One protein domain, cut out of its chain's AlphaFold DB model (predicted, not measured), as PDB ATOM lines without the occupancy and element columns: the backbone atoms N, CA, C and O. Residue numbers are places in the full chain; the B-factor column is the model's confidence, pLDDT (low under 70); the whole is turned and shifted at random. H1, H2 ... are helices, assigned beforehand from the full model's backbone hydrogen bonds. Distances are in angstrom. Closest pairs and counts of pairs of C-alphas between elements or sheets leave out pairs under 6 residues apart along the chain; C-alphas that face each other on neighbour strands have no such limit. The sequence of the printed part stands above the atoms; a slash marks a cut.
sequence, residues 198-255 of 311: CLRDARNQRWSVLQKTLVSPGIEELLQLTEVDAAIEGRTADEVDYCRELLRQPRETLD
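Overview. This is residues 198 to 255 of the 311 residues of an uncharacterized protein of Pirellulaceae bacterium (UniProt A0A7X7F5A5). The longest helix, H2, and the helix after it, H3, fold into a loose helical hairpin. H1 stands crosswise near the end of the hairpin where H2 begins and H3 ends, and the short H4 lies beyond the last residues of H3. The printed part has 58 residues with four named helices, in the order H1, H2, H3, H4, and no named strand; its class is all helix. It is compact, with a radius of gyration of the C-alphas of 11.2 A, yet elongated in outline, spanning 35 by 21 by 15 A.

Along the chain. Find C-alpha 219 at (40.000, 30.558, 5.068); from there H2, residues 219 to 232, runs 19.9 A to C-alpha 232 at (31.455, 48.309, 8.025). H3, residues 238 to 247, covers 14.3 A. Look before H2 for H1, residues 207 to 214, 10.0 A long. H4, residues 251 to 254, ends at C-alpha 254, (34.895, 19.692, -0.036).

Arrangement. Start at Leu 223 and Val 240, the closest C-alphas of H2 and H3, 5.8 A apart. This hairpin only just touches, with 3 pairs of C-alphas within 8 A, and H2 does so with residues 223 to 227 alone. The two run opposite ways at a shallow tilt of 15 degrees. H1 is close to H2 but not clearly touching, about perpendicular at 90 degrees; their closest C-alphas, Thr 213 and Ile 219, are 6.7 A apart. H1 is likewise close to H3 but not clearly touching, about perpendicular at 87 degrees, with the C-alphas of Leu 214 and Leu 247 closest at 7.2 A. H4 is close to H3 but not clearly touching, the C-alphas of Leu 247 and Leu 254 being closest at 7.3 A. H2 and H4 are apart. In H2 and H3 every O i to N i+4 pair is within hydrogen-bond range, in H1 2 of 4 are, and H4 is too short for such a pair.

Size, cuts and confidence. Look to Gly 234 and Glu 252 for the two C-alphas farthest apart, 35.6 A. The printed part has no cut, and its three links between helices are tight. Its mean pLDDT is 95.9, and no printed residue is under 70.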
ATOM      1  N   CYS A 198      37.584  37.212  -3.045       95.44
ATOM      2  CA  CYS A 198      37.333  35.846  -3.530       95.44
ATOM      3  C   CYS A 198      36.036  35.221  -3.000       95.44
ATOM      4  O   CYS A 198      35.520  34.301  -3.622       95.44
ATOM      5  N   LEU A 199      35.482  35.726  -1.894       96.38
ATOM      6  CA  LEU A 199      34.200  35.263  -1.343       96.38
ATOM      7  C   LEU A 199      32.992  36.077  -1.844       96.38
ATOM      8  O   LEU A 199      31.864  35.842  -1.418       96.38
ATOM      9  N   ARG A 200      33.199  37.056  -2.736       92.31
ATOM     10  CA  ARG A 200      32.101  37.824  -3.336       92.31
ATOM     11  C   ARG A 200      31.315  36.934  -4.298       92.31
ATOM     12  O   ARG A 200      31.917  36.293  -5.154       92.31
ATOM     13  N   ASP A 201      29.987  36.952  -4.181       94.31
ATOM     14  CA  ASP A 201      29.079  36.201  -5.061       94.31
ATOM     15  C   ASP A 201      29.372  34.681  -5.079       94.31
ATOM     16  O   ASP A 201      29.194  34.004  -6.091       94.31
ATOM     17  N   ALA A 202      29.868  34.140  -3.956       96.19
ATOM     18  CA  ALA A 202      30.345  32.764  -3.824       96.19
ATOM     19  C   ALA A 202      29.304  31.727  -4.281       96.19
ATOM     20  O   ALA A 202      29.663  30.766  -4.959       96.19
ATOM     21  N   ARG A 203      28.013  31.956  -4.001       95.44
ATOM     22  CA  ARG A 203      26.896  31.109  -4.472       95.44
ATOM     23  C   ARG A 203      26.826  30.908  -5.993       95.44
ATOM     24  O   ARG A 203      26.289  29.893  -6.427       95.44
ATOM     25  N   ASN A 204      27.326  31.859  -6.784       95.81
ATOM     26  CA  ASN A 204      27.266  31.843  -8.250       95.81
ATOM     27  C   ASN A 204      28.626  31.543  -8.912       95.81
ATOM     28  O   ASN A 204      28.717  31.487 -10.141       95.81
ATOM     29  N   GLN A 205      29.692  31.342  -8.129       95.75
ATOM     30  CA  GLN A 205      31.004  30.978  -8.662       95.75
ATOM     31  C   GLN A 205      31.043  29.526  -9.168       95.75
ATOM     32  O   GLN A 205      30.329  28.650  -8.680       95.75
ATOM     33  N   ARG A 206      31.958  29.244 -10.107       95.69
ATOM     34  CA  ARG A 206      32.370  27.861 -10.413       95.69
ATOM     35  C   ARG A 206      32.916  27.207  -9.145       95.69
ATOM     36  O   ARG A 206      33.696  27.838  -8.424       95.69
ATOM     37  N   TRP A 207      32.580  25.939  -8.912       95.31
ATOM     38  CA  TRP A 207      33.057  25.226  -7.730       95.31
ATOM     39  C   TRP A 207      34.583  25.160  -7.714       95.31
ATOM     40  O   TRP A 207      35.191  25.476  -6.699       95.31
ATOM     41  N   SER A 208      35.213  24.899  -8.861       95.31
ATOM     42  CA  SER A 208      36.675  24.909  -9.017       95.31
ATOM     43  C   SER A 208      37.379  26.214  -8.619       95.31
ATOM     44  O   SER A 208      38.579  26.190  -8.340       95.31
ATOM     45  N   VAL A 209      36.677  27.351  -8.577       94.94
ATOM     46  CA  VAL A 209      37.230  28.652  -8.161       94.94
ATOM     47  C   VAL A 209      37.036  28.858  -6.661       94.94
ATOM     48  O   VAL A 209      38.011  29.080  -5.937       94.94
ATOM     49  N   LEU A 210      35.797  28.722  -6.177       97.06
ATOM     50  CA  LEU A 210      35.475  28.911  -4.763       97.06
ATOM     51  C   LEU A 210      36.189  27.876  -3.882       97.06
ATOM     52  O   LEU A 210      36.773  28.226  -2.855       97.06
ATOM     53  N   GLN A 211      36.207  26.613  -4.312       96.44
ATOM     54  CA  GLN A 211      36.789  25.493  -3.577       96.44
ATOM     55  C   GLN A 211      38.261  25.725  -3.233       96.44
ATOM     56  O   GLN A 211      38.635  25.535  -2.079       96.44
ATOM     57  N   LYS A 212      39.067  26.235  -4.177       95.12
ATOM     58  CA  LYS A 212      40.487  26.579  -3.958       95.12
ATOM     59  C   LYS A 212      40.676  27.586  -2.820       95.12
ATOM     60  O   LYS A 212      41.655  27.505  -2.082       95.12
ATOM     61  N   THR A 213      39.728  28.510  -2.662       97.19
ATOM     62  CA  THR A 213      39.718  29.480  -1.558       97.19
ATOM     63  C   THR A 213      39.296  28.807  -0.251       97.19
ATOM     64  O   THR A 213      39.978  28.965   0.758       97.19
ATOM     65  N   LEU A 214      38.226  28.002  -0.273       97.31
ATOM     66  CA  LEU A 214      37.696  27.302   0.905       97.31
ATOM     67  C   LEU A 214      38.665  26.272   1.501       97.31
ATOM     68  O   LEU A 214      38.669  26.064   2.710       97.31
ATOM     69  N   VAL A 215      39.497  25.625   0.681       96.44
ATOM     70  CA  VAL A 215      40.483  24.646   1.167       96.44
ATOM     71  C   VAL A 215      41.793  25.262   1.650       96.44
ATOM     72  O   VAL A 215      42.637  24.529   2.173       96.44
ATOM     73  N   SER A 216      41.971  26.576   1.480       96.50
ATOM     74  CA  SER A 216      43.170  27.291   1.908       96.50
ATOM     75  C   SER A 216      43.312  27.285   3.435       96.50
ATOM     76  O   SER A 216      42.338  27.568   4.136       96.50
ATOM     77  N   PRO A 217      44.524  27.086   3.987       95.69
ATOM     78  CA  PRO A 217      44.776  27.183   5.427       95.69
ATOM     79  C   PRO A 217      44.428  28.534   6.080       95.69
ATOM     80  O   PRO A 217      44.468  28.618   7.306       95.69
ATOM     81  N   GLY A 218      44.166  29.587   5.292       97.12
ATOM     82  CA  GLY A 218      43.778  30.927   5.760       97.12
ATOM     83  C   GLY A 218      42.282  31.249   5.692       97.12
ATOM     84  O   GLY A 218      41.913  32.402   5.911       97.12
ATOM     85  N   ILE A 219      41.419  30.285   5.342       97.69
ATOM     86  CA  ILE A 219      40.000  30.558   5.068       97.69
ATOM     87  C   ILE A 219      39.255  31.202   6.247       97.69
ATOM     88  O   ILE A 219      38.506  32.151   6.030       97.69
ATOM     89  N   GLU A 220      39.492  30.764   7.484       97.62
ATOM     90  CA  GLU A 220      38.818  31.319   8.671       97.62
ATOM     91  C   GLU A 220      39.141  32.807   8.874       97.62
ATOM     92  O   GLU A 220      38.254  33.616   9.153       97.62
ATOM     93  N   GLU A 221      40.396  33.208   8.655       98.31
ATOM     94  CA  GLU A 221      40.795  34.615   8.730       98.31
ATOM     95  C   GLU A 221      40.226  35.446   7.572       98.31
ATOM     96  O   GLU A 221      39.879  36.611   7.772       98.31
ATOM     97  N   LEU A 222      40.073  34.860   6.376       98.31
ATOM     98  CA  LEU A 222      39.426  35.532   5.246       98.31
ATOM     99  C   LEU A 222      37.922  35.723   5.484       98.31
ATOM    100  O   LEU A 222      37.385  36.784   5.159       98.31
ATOM    101  N   LEU A 223      37.249  34.732   6.074       98.12
ATOM    102  CA  LEU A 223      35.845  34.829   6.483       98.12
ATOM    103  C   LEU A 223      35.660  35.940   7.522       98.12
ATOM    104  O   LEU A 223      34.785  36.787   7.348       98.12
ATOM    105  N   GLN A 224      36.521  35.988   8.548       97.88
ATOM    106  CA  GLN A 224      36.488  37.034   9.576       97.88
ATOM    107  C   GLN A 224      36.743  38.434   8.986       97.88
ATOM    108  O   GLN A 224      36.029  39.377   9.324       97.88
ATOM    109  N   LEU A 225      37.714  38.575   8.075       97.81
ATOM    110  CA  LEU A 225      37.986  39.837   7.376       97.81
ATOM    111  C   LEU A 225      36.773  40.296   6.549       97.81
ATOM    112  O   LEU A 225      36.311  41.427   6.698       97.81
ATOM    113  N   THR A 226      36.214  39.388   5.744       97.50
ATOM    114  CA  THR A 226      35.073  39.660   4.851       97.50
ATOM    115  C   THR A 226      33.808  40.040   5.628       97.50
ATOM    116  O   THR A 226      33.067  40.927   5.207       97.50
ATOM    117  N   GLU A 227      33.556  39.387   6.765       97.00
ATOM    118  CA  GLU A 227      32.432  39.689   7.660       97.00
ATOM    119  C   GLU A 227      32.566  41.072   8.305       97.00
ATOM    120  O   GLU A 227      31.599  41.838   8.335       97.00
ATOM    121  N   VAL A 228      33.769  41.426   8.771       97.12
ATOM    122  CA  VAL A 228      34.039  42.752   9.339       97.12
ATOM    123  C   VAL A 228      33.866  43.851   8.288       97.12
ATOM    124  O   VAL A 228      33.190  44.841   8.578       97.12
ATOM    125  N   ASP A 229      34.400  43.672   7.077       95.69
ATOM    126  CA  ASP A 229      34.240  44.633   5.975       95.69
ATOM    127  C   ASP A 229      32.765  44.776   5.559       95.69
ATOM    128  O   ASP A 229      32.255  45.893   5.456       95.69
ATOM    129  N   ALA A 230      32.028  43.665   5.426       95.06
ATOM    130  CA  ALA A 230      30.587  43.696   5.159       95.06
ATOM    131  C   ALA A 230      29.821  44.500   6.222       95.06
ATOM    132  O   ALA A 230      29.020  45.371   5.880       95.06
ATOM    133  N   ALA A 231      30.123  44.275   7.503       95.81
ATOM    134  CA  ALA A 231      29.498  44.995   8.603       95.81
ATOM    135  C   ALA A 231      29.893  46.486   8.666       95.81
ATOM    136  O   ALA A 231      29.167  47.276   9.278       95.81
ATOM    137  N   ILE A 232      31.049  46.892   8.126       95.19
ATOM    138  CA  ILE A 232      31.455  48.309   8.025       95.19
ATOM    139  C   ILE A 232      30.695  48.989   6.882       95.19
ATOM    140  O   ILE A 232      30.157  50.076   7.068       95.19
ATOM    141  N   GLU A 233      30.573  48.312   5.740       93.19
ATOM    142  CA  GLU A 233      29.834  48.783   4.562       93.19
ATOM    143  C   GLU A 233      28.297  48.710   4.714       93.19
ATOM    144  O   GLU A 233      27.567  49.102   3.806       93.19
ATOM    145  N   GLY A 234      27.782  48.198   5.839       94.94
ATOM    146  CA  GLY A 234      26.341  48.035   6.076       94.94
ATOM    147  C   GLY A 234      25.686  46.925   5.241       94.94
ATOM    148  O   GLY A 234      24.469  46.930   5.057       94.94
ATOM    149  N   ARG A 235      26.483  45.981   4.729       94.75
ATOM    150  CA  ARG A 235      26.037  44.804   3.971       94.75
ATOM    151  C   ARG A 235      25.782  43.610   4.892       94.75
ATOM    152  O   ARG A 235      26.335  43.517   5.988       94.75
ATOM    153  N   THR A 236      24.988  42.658   4.414       94.88
ATOM    154  CA  THR A 236      24.876  41.329   5.025       94.88
ATOM    155  C   THR A 236      26.141  40.499   4.780       94.88
ATOM    156  O   THR A 236      26.890  40.732   3.827       94.88
ATOM    157  N   ALA A 237      26.370  39.506   5.642       94.81
ATOM    158  CA  ALA A 237      27.471  38.548   5.534       94.81
ATOM    159  C   ALA A 237      27.037  37.233   4.848       94.81
ATOM    160  O   ALA A 237      27.663  36.194   5.039       94.81
ATOM    161  N   ASP A 238      25.979  37.258   4.027       96.75
ATOM    162  CA  ASP A 238      25.307  36.044   3.543       96.75
ATOM    163  C   ASP A 238      26.240  35.087   2.782       96.75
ATOM    164  O   ASP A 238      26.037  33.874   2.818       96.75
ATOM    165  N   GLU A 239      27.231  35.601   2.045       96.06
ATOM    166  CA  GLU A 239      28.245  34.779   1.357       96.06
ATOM    167  C   GLU A 239      29.240  34.134   2.338       96.06
ATOM    168  O   GLU A 239      29.662  32.999   2.124       96.06
ATOM    169  N   VAL A 240      29.570  34.809   3.447       97.56
ATOM    170  CA  VAL A 240      30.409  34.263   4.530       97.56
ATOM    171  C   VAL A 240      29.680  33.103   5.206       97.56
ATOM    172  O   VAL A 240      30.263  32.037   5.389       97.56
ATOM    173  N   ASP A 241      28.391  33.265   5.507       97.88
ATOM    174  CA  ASP A 241      27.584  32.210   6.131       97.88
ATOM    175  C   ASP A 241      27.355  31.013   5.197       97.88
ATOM    176  O   ASP A 241      27.390  29.866   5.646       97.88
ATOM    177  N   TYR A 242      27.224  31.250   3.888       97.94
ATOM    178  CA  TYR A 242      27.237  30.181   2.885       97.94
ATOM    179  C   TYR A 242      28.569  29.420   2.872       97.94
ATOM    180  O   TYR A 242      28.575  28.191   2.922       97.94
ATOM    181  N   CYS A 243      29.700  30.130   2.884       98.19
ATOM    182  CA  CYS A 243      31.022  29.508   2.949       98.19
ATOM    183  C   CYS A 243      31.225  28.711   4.251       98.19
ATOM    184  O   CYS A 243      31.737  27.595   4.206       98.19
ATOM    185  N   ARG A 244      30.759  29.224   5.397       97.88
ATOM    186  CA  ARG A 244      30.767  28.504   6.685       97.88
ATOM    187  C   ARG A 244      29.939  27.223   6.645       97.88
ATOM    188  O   ARG A 244      30.364  26.222   7.212       97.88
ATOM    189  N   GLU A 245      28.782  27.232   5.984       97.44
ATOM    190  CA  GLU A 245      27.980  26.016   5.799       97.44
ATOM    191  C   GLU A 245      28.701  25.003   4.900       97.44
ATOM    192  O   GLU A 245      28.778  23.823   5.239       97.44
ATOM    193  N   LEU A 246      29.328  25.456   3.808       96.75
ATOM    194  CA  LEU A 246      30.123  24.582   2.942       96.75
ATOM    195  C   LEU A 246      31.295  23.919   3.683       96.75
ATOM    196  O   LEU A 246      31.563  22.742   3.440       96.75
ATOM    197  N   LEU A 247      31.955  24.640   4.597       97.19
ATOM    198  CA  LEU A 247      33.065  24.141   5.424       97.19
ATOM    199  C   LEU A 247      32.643  23.116   6.493       97.19
ATOM    200  O   LEU A 247      33.500  22.402   7.010       97.19
ATOM    201  N   ARG A 248      31.344  22.992   6.810       96.19
ATOM    202  CA  ARG A 248      30.822  21.943   7.713       96.19
ATOM    203  C   ARG A 248      30.744  20.563   7.053       96.19
ATOM    204  O   ARG A 248      30.516  19.570   7.744       96.19
ATOM    205  N   GLN A 249      30.901  20.486   5.732       94.75
ATOM    206  CA  GLN A 249      30.868  19.226   4.990       94.75
ATOM    207  C   GLN A 249      32.145  18.390   5.213       94.75
ATOM    208  O   GLN A 249      33.203  18.945   5.512       94.75
ATOM    209  N   PRO A 250      32.091  17.056   5.014       94.88
ATOM    210  CA  PRO A 250      33.279  16.202   5.032       94.88
ATOM    211  C   PRO A 250      34.359  16.682   4.057       94.88
ATOM    212  O   PRO A 250      34.052  17.161   2.957       94.88
ATOM    213  N   ARG A 251      35.636  16.511   4.425       90.38
ATOM    214  CA  ARG A 251      36.763  16.980   3.602       90.38
ATOM    215  C   ARG A 251      36.801  16.287   2.241       90.38
ATOM    216  O   ARG A 251      37.186  16.916   1.269       90.38
ATOM    217  N   GLU A 252      36.339  15.047   2.154       91.38
ATOM    218  CA  GLU A 252      36.236  14.264   0.920       91.38
ATOM    219  C   GLU A 252      35.177  14.821  -0.049       91.38
ATOM    220  O   GLU A 252      35.281  14.608  -1.255       91.38
ATOM    221  N   THR A 253      34.176  15.547   0.463       91.06
ATOM    222  CA  THR A 253      33.174  16.265  -0.340       91.06
ATOM    223  C   THR A 253      33.686  17.648  -0.742       91.06
ATOM    224  O   THR A 253      33.524  18.061  -1.888       91.06
ATOM    225  N   LEU A 254      34.328  18.359   0.194       92.81
ATOM    226  CA  LEU A 254      34.895  19.692  -0.036       92.81
ATOM    227  C   LEU A 254      36.110  19.657  -0.982       92.81
ATOM    228  O   LEU A 254      36.309  20.562  -1.787       92.81
ATOM    229  N   ASP A 255      36.939  18.622  -0.877       93.69
ATOM    230  CA  ASP A 255      38.225  18.461  -1.557       93.69
ATOM    231  C   ASP A 255      38.452  16.988  -1.941       93.69
ATOM    232  O   ASP A 255      39.317  16.312  -1.378       93.69
TER     233      ASP A 255